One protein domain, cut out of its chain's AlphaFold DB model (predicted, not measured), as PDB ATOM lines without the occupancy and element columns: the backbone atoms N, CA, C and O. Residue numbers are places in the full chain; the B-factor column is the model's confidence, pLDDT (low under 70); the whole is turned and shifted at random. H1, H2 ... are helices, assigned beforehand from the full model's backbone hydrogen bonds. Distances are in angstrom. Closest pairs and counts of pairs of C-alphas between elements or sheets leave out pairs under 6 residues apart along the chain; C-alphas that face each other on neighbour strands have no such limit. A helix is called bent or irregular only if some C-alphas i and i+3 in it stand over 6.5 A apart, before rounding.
ATOM      1  N   SER A 356     -20.565  40.293  67.585       80.06
ATOM      2  CA  SER A 356     -21.052  41.124  68.690       80.06
ATOM      3  C   SER A 356     -20.421  40.680  70.005       80.06
ATOM      4  O   SER A 356     -19.887  41.507  70.746       80.06
ATOM      5  N   LYS A 357     -20.408  39.369  70.269       85.62
ATOM      6  CA  LYS A 357     -19.759  38.798  71.454       85.62
ATOM      7  C   LYS A 357     -18.260  39.098  71.472       85.62
ATOM      8  O   LYS A 357     -17.735  39.503  72.509       85.62
ATOM      9  N   ALA A 358     -17.583  38.965  70.331       79.38
ATOM     10  CA  ALA A 358     -16.164  39.287  70.204       79.38
ATOM     11  C   ALA A 358     -15.882  40.766  70.532       79.38
ATOM     12  O   ALA A 358     -14.955  41.074  71.285       79.38
ATOM     13  N   GLN A 359     -16.705  41.693  70.030       75.56
ATOM     14  CA  GLN A 359     -16.588  43.119  70.352       75.56
ATOM     15  C   GLN A 359     -16.783  43.392  71.847       75.56
ATOM     16  O   GLN A 359     -16.014  44.164  72.428       75.56
ATOM     17  N   ASP A 360     -17.772  42.758  72.472       82.44
ATOM     18  CA  ASP A 360     -18.054  42.924  73.899       82.44
ATOM     19  C   ASP A 360     -16.907  42.401  74.771       82.44
ATOM     20  O   ASP A 360     -16.486  43.097  75.700       82.44
ATOM     21  N   ILE A 361     -16.337  41.238  74.437       82.56
ATOM     22  CA  ILE A 361     -15.172  40.659  75.126       82.56
ATOM     23  C   ILE A 361     -13.967  41.600  75.037       82.56
ATOM     24  O   ILE A 361     -13.376  41.947  76.063       82.56
ATOM     25  N   ILE A 362     -13.623  42.070  73.834       74.94
ATOM     26  CA  ILE A 362     -12.501  42.999  73.639       74.94
ATOM     27  C   ILE A 362     -12.741  44.307  74.402       74.94
ATOM     28  O   ILE A 362     -11.835  44.812  75.074       74.94
ATOM     29  N   ARG A 363     -13.967  44.840  74.361       73.31
ATOM     30  CA  ARG A 363     -14.344  46.066  75.077       73.31
ATOM     31  C   ARG A 363     -14.204  45.918  76.586       73.31
ATOM     32  O   ARG A 363     -13.611  46.784  77.232       73.31
ATOM     33  N   ALA A 364     -14.757  44.847  77.145       79.12
ATOM     34  CA  ALA A 364     -14.720  44.582  78.575       79.12
ATOM     35  C   ALA A 364     -13.285  44.359  79.059       79.12
ATOM     36  O   ALA A 364     -12.878  44.938  80.074       79.12
ATOM     37  N   TYR A 365     -12.499  43.600  78.289       74.94
ATOM     38  CA  TYR A 365     -11.093  43.364  78.577       74.94
ATOM     39  C   TYR A 365     -10.317  44.679  78.681       74.94
ATOM     40  O   TYR A 365      -9.609  44.892  79.661       74.94
ATOM     41  N   GLY A 366     -10.464  45.597  77.726       66.81
ATOM     42  CA  GLY A 366      -9.688  46.840  77.756       66.81
ATOM     43  C   GLY A 366     -10.068  47.831  78.839       66.81
ATOM     44  O   GLY A 366      -9.216  48.580  79.310       66.81
ATOM     45  N   GLN A 367     -11.325  47.819  79.277       71.38
ATOM     46  CA  GLN A 367     -11.754  48.626  80.418       71.38
ATOM     47  C   GLN A 367     -11.159  48.103  81.728       71.38
ATOM     48  O   GLN A 367     -10.717  48.887  82.567       71.38
ATOM     49  N   LYS A 368     -11.151  46.778  81.907       74.75
ATOM     50  CA  LYS A 368     -10.750  46.123  83.161       74.75
ATOM     51  C   LYS A 368      -9.266  45.746  83.200       74.75
ATOM     52  O   LYS A 368      -8.743  45.475  84.278       74.75
ATOM     53  N   LYS A 369      -8.602  45.703  82.041       72.06
ATOM     54  CA  LYS A 369      -7.247  45.164  81.813       72.06
ATOM     55  C   LYS A 369      -7.059  43.727  82.307       72.06
ATOM     56  O   LYS A 369      -5.958  43.313  82.666       72.06
ATOM     57  N   LYS A 370      -8.153  42.971  82.353       78.75
ATOM     58  CA  LYS A 370      -8.201  41.554  82.707       78.75
ATOM     59  C   LYS A 370      -9.420  40.915  82.040       78.75
ATOM     60  O   LYS A 370     -10.402  41.632  81.818       78.75
ATOM     61  N   PRO A 371      -9.384  39.605  81.736       82.44
ATOM     62  CA  PRO A 371     -10.566  38.912  81.251       82.44
ATOM     63  C   PRO A 371     -11.651  38.968  82.322       82.44
ATOM     64  O   PRO A 371     -11.355  38.837  83.511       82.44
ATOM     65  N   ASP A 372     -12.887  39.209  81.906       87.50
ATOM     66  CA  ASP A 372     -14.036  39.071  82.788       87.50
ATOM     67  C   ASP A 372     -14.707  37.711  82.607       87.50
ATOM     68  O   ASP A 372     -14.312  36.918  81.754       87.50
ATOM     69  N   ASP A 373     -15.715  37.435  83.429       91.31
ATOM     70  CA  ASP A 373     -16.342  36.116  83.500       91.31
ATOM     71  C   ASP A 373     -16.901  35.652  82.148       91.31
ATOM     72  O   ASP A 373     -16.881  34.460  81.859       91.31
ATOM     73  N   ASN A 374     -17.348  36.574  81.289       90.19
ATOM     74  CA  ASN A 374     -17.823  36.238  79.946       90.19
ATOM     75  C   ASN A 374     -16.679  35.783  79.035       90.19
ATOM     76  O   ASN A 374     -16.833  34.791  78.324       90.19
ATOM     77  N   ALA A 375     -15.537  36.478  79.073       90.06
ATOM     78  CA  ALA A 375     -14.338  36.067  78.347       90.06
ATOM     79  C   ALA A 375     -13.802  34.726  78.868       90.06
ATOM     80  O   ALA A 375     -13.429  33.859  78.084       90.06
ATOM     81  N   VAL A 376     -13.805  34.520  80.189       92.62
ATOM     82  CA  VAL A 376     -13.402  33.239  80.787       92.62
ATOM     83  C   VAL A 376     -14.312  32.117  80.290       92.62
ATOM     84  O   VAL A 376     -13.808  31.136  79.755       92.62
ATOM     85  N   LYS A 377     -15.638  32.276  80.383       91.88
ATOM     86  CA  LYS A 377     -16.597  31.256  79.932       91.88
ATOM     87  C   LYS A 377     -16.475  30.951  78.438       91.88
ATOM     88  O   LYS A 377     -16.417  29.786  78.069       91.88
ATOM     89  N   ASP A 378     -16.374  31.974  77.587       91.62
ATOM     90  CA  ASP A 378     -16.180  31.771  76.144       91.62
ATOM     91  C   ASP A 378     -14.866  31.043  75.826       91.62
ATOM     92  O   ASP A 378     -14.826  30.202  74.930       91.62
ATOM     93  N   GLY A 379     -13.804  31.342  76.574       91.81
ATOM     94  CA  GLY A 379     -12.519  30.666  76.450       91.81
ATOM     95  C   GLY A 379     -12.568  29.212  76.895       91.81
ATOM     96  O   GLY A 379     -11.991  28.354  76.231       91.81
ATOM     97  N   VAL A 380     -13.295  28.925  77.978       92.50
ATOM     98  CA  VAL A 380     -13.566  27.556  78.424       92.50
ATOM     99  C   VAL A 380     -14.349  26.805  77.353       92.50
ATOM    100  O   VAL A 380     -13.905  25.744  76.939       92.50
ATOM    101  N   ASP A 381     -15.441  27.357  76.824       91.19
ATOM    102  CA  ASP A 381     -16.223  26.697  75.767       91.19
ATOM    103  C   ASP A 381     -15.386  26.413  74.514       91.19
ATOM    104  O   ASP A 381     -15.479  25.332  73.921       91.19
ATOM    105  N   PHE A 382     -14.537  27.368  74.128       91.00
ATOM    106  CA  PHE A 382     -13.612  27.195  73.014       91.00
ATOM    107  C   PHE A 382     -12.628  26.053  73.276       91.00
ATOM    108  O   PHE A 382     -12.493  25.157  72.446       91.00
ATOM    109  N   PHE A 383     -12.014  26.036  74.458       92.19
ATOM    110  CA  PHE A 383     -11.120  24.970  74.890       92.19
ATOM    111  C   PHE A 383     -11.826  23.603  74.909       92.19
ATOM    112  O   PHE A 383     -11.319  22.638  74.345       92.19
ATOM    113  N   LEU A 384     -13.027  23.500  75.484       90.50
ATOM    114  CA  LEU A 384     -13.756  22.229  75.559       90.50
ATOM    115  C   LEU A 384     -14.124  21.685  74.180       90.50
ATOM    116  O   LEU A 384     -14.127  20.472  73.982       90.50
ATOM    117  N   THR A 385     -14.407  22.578  73.234       90.25
ATOM    118  CA  THR A 385     -14.648  22.214  71.834       90.25
ATOM    119  C   THR A 385     -13.358  21.767  71.150       90.25
ATOM    120  O   THR A 385     -13.368  20.786  70.413       90.25
ATOM    121  N   ALA A 386     -12.234  22.434  71.428       90.19
ATOM    122  CA  ALA A 386     -10.931  22.074  70.873       90.19
ATOM    123  C   ALA A 386     -10.451  20.685  71.332       90.19
ATOM    124  O   ALA A 386      -9.710  20.030  70.607       90.19
ATOM    125  N   PHE A 387     -10.882  20.219  72.505       88.00
ATOM    126  CA  PHE A 387     -10.492  18.922  73.074       88.00
ATOM    127  C   PHE A 387     -11.610  17.864  73.075       88.00
ATOM    128  O   PHE A 387     -11.441  16.820  73.699       88.00
ATOM    129  N   ASP A 388     -12.747  18.114  72.413       85.69
ATOM    130  CA  ASP A 388     -13.910  17.205  72.370       85.69
ATOM    131  C   ASP A 388     -14.441  16.750  73.742       85.69
ATOM    132  O   ASP A 388     -14.941  15.641  73.923       85.69
ATOM    133  N   ILE A 389     -14.399  17.646  74.726       86.06
ATOM    134  CA  ILE A 389     -14.898  17.401  76.089       86.06
ATOM    135  C   ILE A 389     -16.075  18.320  76.446       86.06
ATOM    136  O   ILE A 389     -16.316  18.633  77.610       86.06
ATOM    137  N   THR A 390     -16.856  18.732  75.445       83.50
ATOM    138  CA  THR A 390     -18.024  19.622  75.603       83.50
ATOM    139  C   THR A 390     -19.105  19.066  76.532       83.50
ATOM    140  O   THR A 390     -19.824  19.842  77.158       83.50
ATOM    141  N   ALA A 391     -19.179  17.740  76.699       80.88
ATOM    142  CA  ALA A 391     -20.063  17.090  77.669       80.88
ATOM    143  C   ALA A 391     -19.821  17.550  79.122       80.88
ATOM    144  O   ALA A 391     -20.730  17.452  79.938       80.88
ATOM    145  N   LEU A 392     -18.629  18.077  79.429       77.25
ATOM    146  CA  LEU A 392     -18.239  18.586  80.749       77.25
ATOM    147  C   LEU A 392     -18.475  20.090  80.932       77.25
ATOM    148  O   LEU A 392     -18.117  20.640  81.970       77.25
ATOM    149  N   SER A 393     -19.043  20.776  79.936       81.56
ATOM    150  CA  SER A 393     -19.195  22.236  79.960       81.56
ATOM    151  C   SER A 393     -19.925  22.728  81.211       81.56
ATOM    152  O   SER A 393     -19.419  23.612  81.897       81.56
ATOM    153  N   THR A 394     -21.058  22.115  81.566       81.75
ATOM    154  CA  THR A 394     -21.843  22.514  82.746       81.75
ATOM    155  C   THR A 394     -21.042  22.382  84.043       81.75
ATOM    156  O   THR A 394     -20.961  23.348  84.801       81.75
ATOM    157  N   ASP A 395     -20.410  21.225  84.263       80.12
ATOM    158  CA  ASP A 395     -19.656  20.929  85.487       80.12
ATOM    159  C   ASP A 395     -18.461  21.874  85.635       80.12
ATOM    160  O   ASP A 395     -18.206  22.424  86.708       80.12
ATOM    161  N   ILE A 396     -17.753  22.124  84.531       81.62
ATOM    162  CA  ILE A 396     -16.598  23.019  84.515       81.62
ATOM    163  C   ILE A 396     -17.048  24.456  84.780       81.62
ATOM    164  O   ILE A 396     -16.485  25.104  85.659       81.62
ATOM    165  N   HIS A 397     -18.089  24.953  84.106       85.19
ATOM    166  CA  HIS A 397     -18.607  26.311  84.334       85.19
ATOM    167  C   HIS A 397     -19.061  26.549  85.773       85.19
ATOM    168  O   HIS A 397     -18.924  27.664  86.281       85.19
ATOM    169  N   GLU A 398     -19.594  25.523  86.433       82.38
ATOM    170  CA  GLU A 398     -19.975  25.605  87.838       82.38
ATOM    171  C   GLU A 398     -18.756  25.692  88.770       82.38
ATOM    172  O   GLU A 398     -18.806  26.392  89.784       82.38
ATOM    173  N   GLN A 399     -17.657  25.015  88.439       78.38
ATOM    174  CA  GLN A 399     -16.493  24.891  89.318       78.38
ATOM    175  C   GLN A 399     -15.429  25.965  89.120       78.38
ATOM    176  O   GLN A 399     -14.787  26.363  90.096       78.38
ATOM    177  N   ILE A 400     -15.252  26.464  87.895       81.00
ATOM    178  CA  ILE A 400     -14.153  27.375  87.551       81.00
ATOM    179  C   ILE A 400     -14.106  28.625  88.436       81.00
ATOM    180  O   ILE A 400     -13.022  29.081  88.775       81.00
ATOM    181  N   PHE A 401     -15.245  29.163  88.880       79.94
ATOM    182  CA  PHE A 401     -15.271  30.342  89.759       79.94
ATOM    183  C   PHE A 401     -15.316  30.011  91.256       79.94
ATOM    184  O   PHE A 401     -15.189  30.919  92.073       79.94
ATOM    185  N   LYS A 402     -15.508  28.738  91.627       76.81
ATOM    186  CA  LYS A 402     -15.637  28.311  93.028       76.81
ATOM    187  C   LYS A 402     -14.294  28.012  93.686       76.81
ATOM    188  O   LYS A 402     -14.158  28.242  94.882       76.81
ATOM    189  N   PHE A 403     -13.315  27.503  92.937       72.25
ATOM    190  CA  PHE A 403     -12.039  27.066  93.510       72.25
ATOM    191  C   PHE A 403     -10.860  27.912  93.028       72.25
ATOM    192  O   PHE A 403     -10.655  28.085  91.826       72.25
ATOM    193  N   GLU A 404     -10.024  28.359  93.969       75.19
ATOM    194  CA  GLU A 404      -8.836  29.179  93.697       75.19
ATOM    195  C   GLU A 404      -7.845  28.497  92.741       75.19
ATOM    196  O   GLU A 404      -7.242  29.162  91.899       75.19
ATOM    197  N   ARG A 405      -7.748  27.161  92.765       75.06
ATOM    198  CA  ARG A 405      -6.901  26.386  91.836       75.06
ATOM    199  C   ARG A 405      -7.228  26.602  90.355       75.06
ATOM    200  O   ARG A 405      -6.333  26.513  89.518       75.06
ATOM    201  N   PHE A 406      -8.468  26.963  90.011       81.00
ATOM    202  CA  PHE A 406      -8.815  27.311  88.632       81.00
ATOM    203  C   PHE A 406      -8.367  28.724  88.249       81.00
ATOM    204  O   PHE A 406      -8.472  29.076  87.082       81.00
ATOM    205  N   ALA A 407      -7.808  29.543  89.147       84.56
ATOM    206  CA  ALA A 407      -7.387  30.908  88.819       84.56
ATOM    207  C   ALA A 407      -6.412  30.959  87.631       84.56
ATOM    208  O   ALA A 407      -6.550  31.821  86.755       84.56
ATOM    209  N   LYS A 408      -5.463  30.013  87.553       87.62
ATOM    210  CA  LYS A 408      -4.556  29.895  86.403       87.62
ATOM    211  C   LYS A 408      -5.310  29.475  85.139       87.62
ATOM    212  O   LYS A 408      -5.192  30.157  84.122       87.62
ATOM    213  N   PHE A 409      -6.117  28.416  85.218       89.50
ATOM    214  CA  PHE A 409      -6.937  27.926  84.104       89.50
ATOM    215  C   PHE A 409      -7.873  29.019  83.558       89.50
ATOM    216  O   PHE A 409      -7.896  29.273  82.359       89.50
ATOM    217  N   ASN A 410      -8.557  29.753  84.434       89.38
ATOM    218  CA  ASN A 410      -9.470  30.846  84.098       89.38
ATOM    219  C   ASN A 410      -8.752  32.012  83.436       89.38
ATOM    220  O   ASN A 410      -9.245  32.585  82.465       89.38
ATOM    221  N   LYS A 411      -7.578  32.379  83.960       89.00
ATOM    222  CA  LYS A 411      -6.749  33.425  83.364       89.00
ATOM    223  C   LYS A 411      -6.365  33.048  81.934       89.00
ATOM    224  O   LYS A 411      -6.489  33.892  81.050       89.00
ATOM    225  N   LEU A 412      -5.932  31.806  81.713       90.25
ATOM    226  CA  LEU A 412      -5.579  31.294  80.387       90.25
ATOM    227  C   LEU A 412      -6.799  31.241  79.461       90.25
ATOM    228  O   LEU A 412      -6.727  31.771  78.356       90.25
ATOM    229  N   ALA A 413      -7.936  30.725  79.932       91.75
ATOM    230  CA  ALA A 413      -9.192  30.700  79.182       91.75
ATOM    231  C   ALA A 413      -9.599  32.110  78.726       91.75
ATOM    232  O   ALA A 413      -9.883  32.352  77.554       91.75
ATOM    233  N   GLY A 414      -9.538  33.082  79.636       88.69
ATOM    234  CA  GLY A 414      -9.824  34.472  79.317       88.69
ATOM    235  C   GLY A 414      -8.878  35.069  78.267       88.69
ATOM    236  O   GLY A 414      -9.326  35.835  77.416       88.69
ATOM    237  N   ILE A 415      -7.588  34.715  78.289       83.31
ATOM    238  CA  ILE A 415      -6.617  35.126  77.257       83.31
ATOM    239  C   ILE A 415      -6.965  34.487  75.909       83.31
ATOM    240  O   ILE A 415      -7.045  35.202  74.911       83.31
ATOM    241  N   VAL A 416      -7.235  33.179  75.884       86.50
ATOM    242  CA  VAL A 416      -7.641  32.440  74.676       86.50
ATOM    243  C   VAL A 416      -8.862  33.095  74.030       86.50
ATOM    244  O   VAL A 416      -8.840  33.391  72.838       86.50
ATOM    245  N   SER A 417      -9.893  33.416  74.818       87.06
ATOM    246  CA  SER A 417     -11.099  34.083  74.314       87.06
ATOM    247  C   SER A 417     -10.820  35.471  73.738       87.06
ATOM    248  O   SER A 417     -11.365  35.838  72.695       87.06
ATOM    249  N   VAL A 418      -9.948  36.249  74.381       80.00
ATOM    250  CA  VAL A 418      -9.557  37.580  73.900       80.00
ATOM    251  C   VAL A 418      -8.800  37.484  72.574       80.00
ATOM    252  O   VAL A 418      -9.103  38.240  71.650       80.00
ATOM    253  N   VAL A 419      -7.859  36.545  72.446       77.56
ATOM    254  CA  VAL A 419      -7.110  36.320  71.199       77.56
ATOM    255  C   VAL A 419      -8.048  35.854  70.084       77.56
ATOM    256  O   VAL A 419      -8.091  36.480  69.025       77.56
ATOM    257  N   LYS A 420      -8.883  34.842  70.346       82.31
ATOM    258  CA  LYS A 420      -9.938  34.374  69.432       82.31
ATOM    259  C   LYS A 420     -10.848  35.517  68.975       82.31
ATOM    260  O   LYS A 420     -11.121  35.660  67.784       82.31
ATOM    261  N   SER A 421     -11.309  36.354  69.905       79.38
ATOM    262  CA  SER A 421     -12.186  37.494  69.603       79.38
ATOM    263  C   SER A 421     -11.495  38.511  68.696       79.38
ATOM    264  O   SER A 421     -12.110  39.035  67.768       79.38
ATOM    265  N   ALA A 422     -10.203  38.765  68.913       72.81
ATOM    266  CA  ALA A 422      -9.426  39.647  68.054       72.81
ATOM    267  C   ALA A 422      -9.246  39.080  66.636       72.81
ATOM    268  O   ALA A 422      -9.400  39.826  65.667       72.81
ATOM    269  N   ILE A 423      -8.980  37.775  66.512       71.69
ATOM    270  CA  ILE A 423      -8.897  37.076  65.219       71.69
ATOM    271  C   ILE A 423     -10.241  37.158  64.485       71.69
ATOM    272  O   ILE A 423     -10.280  37.550  63.320       71.69
ATOM    273  N   THR A 424     -11.342  36.874  65.189       74.12
ATOM    274  CA  THR A 424     -12.713  36.944  64.653       74.12
ATOM    275  C   THR A 424     -12.985  38.325  64.065       74.12
ATOM    276  O   THR A 424     -13.372  38.454  62.905       74.12
ATOM    277  N   ILE A 425     -12.699  39.378  64.835       69.81
ATOM    278  CA  ILE A 425     -12.868  40.757  64.385       69.81
ATOM    279  C   ILE A 425     -11.992  41.052  63.164       69.81
ATOM    280  O   ILE A 425     -12.480  41.650  62.210       69.81
ATOM    281  N   GLY A 426     -10.722  40.635  63.182       61.91
ATOM    282  CA  GLY A 426      -9.779  40.858  62.086       61.91
ATOM    283  C   GLY A 426     -10.153  40.144  60.783       61.91
ATOM    284  O   GLY A 426      -9.857  40.668  59.713       61.91
ATOM    285  N   SER A 427     -10.818  38.988  60.852       62.62
ATOM    286  CA  SER A 427     -11.268  38.247  59.665       62.62
ATOM    287  C   SER A 427     -12.374  38.978  58.892       62.62
ATOM    288  O   SER A 427     -12.289  39.101  57.674       62.62
ATOM    289  N   GLU A 428     -13.334  39.582  59.599       56.44
ATOM    290  CA  GLU A 428     -14.406  40.405  59.014       56.44
ATOM    291  C   GLU A 428     -13.875  41.708  58.402       56.44
ATOM    292  O   GLU A 428     -14.437  42.231  57.442       56.44
ATOM    293  N   LEU A 429     -12.749  42.221  58.917       52.22
ATOM    294  CA  LEU A 429     -12.056  43.354  58.310       52.22
ATOM    295  C   LEU A 429     -11.396  43.000  56.975       52.22
ATOM    296  O   LEU A 429     -10.859  43.902  56.368       52.22
ATOM    297  N   GLY A 430     -11.365  41.744  56.523       45.97
ATOM    298  CA  GLY A 430     -10.812  41.363  55.217       45.97
ATOM    299  C   GLY A 430     -11.836  41.346  54.078       45.97
ATOM    300  O   GLY A 430     -11.442  41.325  52.912       45.97
ATOM    301  N   GLU A 431     -13.136  41.366  54.387       46.34
ATOM    302  CA  GLU A 431     -14.212  41.347  53.393       46.34
ATOM    303  C   GLU A 431     -14.700  42.779  53.103       46.34
ATOM    304  O   GLU A 431     -14.797  43.607  54.002       46.34
ATOM    305  N   GLU A 432     -15.015  43.101  51.842       41.41
ATOM    306  CA  GLU A 432     -15.248  44.452  51.273       41.41
ATOM    307  C   GLU A 432     -16.374  45.328  51.906       41.41
ATOM    308  O   GLU A 432     -16.802  46.327  51.325       41.41
ATOM    309  N   LYS A 433     -16.872  45.034  53.111       45.66
ATOM    310  CA  LYS A 433     -17.845  45.849  53.869       45.66
ATOM    311  C   LYS A 433     -17.136  46.708  54.925       45.66
ATOM    312  O   LYS A 433     -17.325  46.563  56.128       45.66
ATOM    313  N   TYR A 434     -16.298  47.620  54.442       50.41
ATOM    314  CA  TYR A 434     -15.084  48.023  55.157       50.41
ATOM    315  C   TYR A 434     -15.193  49.215  56.133       50.41
ATOM    316  O   TYR A 434     -14.371  49.335  57.028       50.41
ATOM    317  N   ILE A 435     -16.173  50.123  56.036       39.78
ATOM    318  CA  ILE A 435     -16.057  51.421  56.751       39.78
ATOM    319  C   ILE A 435     -16.765  51.441  58.118       39.78
ATOM    320  O   ILE A 435     -16.179  51.874  59.111       39.78
ATOM    321  N   ASP A 436     -17.993  50.927  58.220       43.09
ATOM    322  CA  ASP A 436     -18.767  51.000  59.472       43.09
ATOM    323  C   ASP A 436     -18.304  49.978  60.529       43.09
ATOM    324  O   ASP A 436     -18.332  50.267  61.730       43.09
ATOM    325  N   ALA A 437     -17.827  48.805  60.093       42.28
ATOM    326  CA  ALA A 437     -17.274  47.768  60.966       42.28
ATOM    327  C   ALA A 437     -15.914  48.188  61.547       42.28
ATOM    328  O   ALA A 437     -15.709  48.091  62.759       42.28
ATOM    329  N   ILE A 438     -15.029  48.760  60.715       40.78
ATOM    330  CA  ILE A 438     -13.760  49.345  61.165       40.78
ATOM    331  C   ILE A 438     -14.027  50.488  62.132       40.78
ATOM    332  O   ILE A 438     -13.493  50.466  63.233       40.78
ATOM    333  N   MET A 439     -14.886  51.453  61.805       38.62
ATOM    334  CA  MET A 439     -15.098  52.640  62.648       38.62
ATOM    335  C   MET A 439     -15.742  52.334  64.011       38.62
ATOM    336  O   MET A 439     -15.404  52.983  65.009       38.62
ATOM    337  N   ASN A 440     -16.646  51.351  64.097       44.84
ATOM    338  CA  ASN A 440     -17.246  50.938  65.373       44.84
ATOM    339  C   ASN A 440     -16.283  50.100  66.229       44.84
ATOM    340  O   ASN A 440     -16.201  50.313  67.438       44.84
ATOM    341  N   THR A 441     -15.486  49.235  65.604       46.00
ATOM    342  CA  THR A 441     -14.447  48.437  66.271       46.00
ATOM    343  C   THR A 441     -13.245  49.281  66.685       46.00
ATOM    344  O   THR A 441     -12.701  49.087  67.766       46.00
ATOM    345  N   THR A 442     -12.884  50.292  65.898       42.62
ATOM    346  CA  THR A 442     -11.793  51.244  66.168       42.62
ATOM    347  C   THR A 442     -12.055  52.048  67.434       42.62
ATOM    348  O   THR A 442     -11.146  52.261  68.233       42.62
ATOM    349  N   LYS A 443     -13.311  52.441  67.685       41.00
ATOM    350  CA  LYS A 443     -13.699  53.088  68.950       41.00
ATOM    351  C   LYS A 443     -13.497  52.172  70.154       41.00
ATOM    352  O   LYS A 443     -13.136  52.652  71.224       41.00
ATOM    353  N   VAL A 444     -13.718  50.872  69.976       43.19
ATOM    354  CA  VAL A 444     -13.529  49.867  71.022       43.19
ATOM    355  C   VAL A 444     -12.034  49.593  71.214       43.19
ATOM    356  O   VAL A 444     -11.525  49.854  72.298       43.19
ATOM    357  N   ALA A 445     -11.303  49.208  70.169       42.09
ATOM    358  CA  ALA A 445      -9.880  48.864  70.217       42.09
ATOM    359  C   ALA A 445      -8.977  50.024  70.686       42.09
ATOM    360  O   ALA A 445      -8.102  49.815  71.526       42.09
ATOM    361  N   ALA A 446      -9.225  51.261  70.237       37.66
ATOM    362  CA  ALA A 446      -8.471  52.437  70.684       37.66
ATOM    363  C   ALA A 446      -8.767  52.828  72.146       37.66
ATOM    364  O   ALA A 446      -7.923  53.431  72.805       37.66
ATOM    365  N   SER A 447      -9.942  52.464  72.682       37.88
ATOM    366  CA  SER A 447     -10.281  52.673  74.101       37.88
ATOM    367  C   SER A 447      -9.729  51.584  75.034       37.88
ATOM    368  O   SER A 447      -9.663  51.787  76.243       37.88
ATOM    369  N   VAL A 448      -9.317  50.441  74.476       40.03
ATOM    370  CA  VAL A 448      -9.079  49.167  75.180       40.03
ATOM    371  C   VAL A 448      -7.606  48.927  75.552       40.03
ATOM    372  O   VAL A 448      -7.241  47.850  76.008       40.03
ATOM    373  N   GLY A 449      -6.750  49.939  75.400       40.50
ATOM    374  CA  GLY A 449      -5.302  49.878  75.619       40.50
ATOM    375  C   GLY A 449      -4.785  48.843  76.640       40.50
ATOM    376  O   GLY A 449      -4.831  49.075  77.848       40.50
ATOM    377  N   MET A 450      -4.144  47.805  76.076       53.06
ATOM    378  CA  MET A 450      -3.040  46.987  76.611       53.06
ATOM    379  C   MET A 450      -3.372  45.962  77.714       53.06
ATOM    380  O   MET A 450      -3.590  46.357  78.853       53.06
ATOM    381  N   THR A 451      -3.292  44.656  77.382       43.00
ATOM    382  CA  THR A 451      -2.200  43.736  77.821       43.00
ATOM    383  C   THR A 451      -2.365  42.263  77.375       43.00
ATOM    384  O   THR A 451      -1.335  41.669  77.087       43.00
ATOM    385  N   ALA A 452      -3.564  41.665  77.230       40.69
ATOM    386  CA  ALA A 452      -3.684  40.235  76.829       40.69
ATOM    387  C   ALA A 452      -3.886  39.952  75.333       40.69
ATOM    388  O   ALA A 452      -3.423  38.921  74.875       40.69
ATOM    389  N   ALA A 453      -4.529  40.828  74.549       42.59
ATOM    390  CA  ALA A 453      -4.636  40.615  73.091       42.59
ATOM    391  C   ALA A 453      -3.311  40.899  72.344       42.59
ATOM    392  O   ALA A 453      -3.203  40.719  71.133       42.59
ATOM    393  N   GLY A 454      -2.310  41.408  73.070       49.03
ATOM    394  CA  GLY A 454      -1.052  41.898  72.527       49.03
ATOM    395  C   GLY A 454      -1.190  43.225  71.771       49.03
ATOM    396  O   GLY A 454      -2.211  43.561  71.177       49.03
TER     397      GLY A 454
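AT A GLANCE: This is residues 356 to 454 of the 779 residues of the protein "DZANK-type domain-containing protein" of Marinilabiliales bacterium (UniProt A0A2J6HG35). One long helix, H4, crosses over one side of a row of four shorter helices, which stand in the order H5, H1, H2, H3; H4 packs on the inner two, H1 and H2. H2 and H3 form a helical hairpin at one end of the row, H5 lies next to H1 at the other, and the turn of residues 430 to 436 sticks out. The printed part has 99 residues with five named helices, H1 to H5 in order along the chain, and no named strand; its class is all helix. It is compact, with a radius of gyration of the C-alphas of 14.4 A, yet elongated in outline, spanning 43 by 27 by 18 A.

HOW THE PARTS SIT: H1, residues 356 to 368, touches H2, residues 373 to 386, only just, with 3 pairs of C-alphas within 8 A. Their closest C-alphas, those of Ile 361 and Ala 375, are 5.7 A apart, and the two run opposite ways at a steep tilt of 52 degrees. H2 and H3, residues 390 to 399, are a helical hairpin with a shallow tilt of 30 degrees; the closest C-alphas, those of Leu 384 and Thr 390, are 5.0 A apart. H4, residues 406 to 428, touches H2 with residues 410 to 418 alone, about perpendicular at 82 degrees; the closest C-alphas, those of Val 376 and Gly 414, are 4.1 A apart. H4 touches H1 with residues 417 to 425 alone, at a steep tilt of 54 degrees, opposite ways; the closest C-alphas, those of Ala 358 and Ser 421, are 4.4 A apart. H5, residues 434 to 447, touches H1 with residues 441 to 447 alone, the same way at a shallow tilt of 24 degrees; the closest C-alphas, those of Arg 363 and Val 444, are 5.6 A apart. H4 and H5 are near each other, H3 and H4 are only just apart at 8.1 A, and H3 and H5 are apart. In H1, H2 and H4 every O i to N i+4 pair is within hydrogen-bond range; in H3 it is 4 of 6 and in H5 7 of 10.

IN THESE COORDINATES: H1 begins at C-alpha 356 (-21.052, 41.124, 68.690) and is 18.5 A long. H2 is 19.6 A long and H3 14.8 A; H3 is irregular, with C-alphas 391 and 394 7.6 A apart. H4 begins at C-alpha 406 (-8.815, 27.311, 88.632) and is 32.9 A long. H5, 20.1 A long, ends at C-alpha 447 (-10.281, 52.673, 74.101); it is neither bent nor irregular, but only just: C-alphas 434 and 437 are 6.2 A apart.

THE WHOLE: The two C-alphas farthest apart, those of Phe 403 and Glu 432, are 45.8 A apart. The printed part has no cut and no long link; H3 to H4 is a short link and the other three are tight. The mean pLDDT of the printed part is 71.7; it is under 70 at residue 366 and residues 425 to 454, and H5 has a mean of 42.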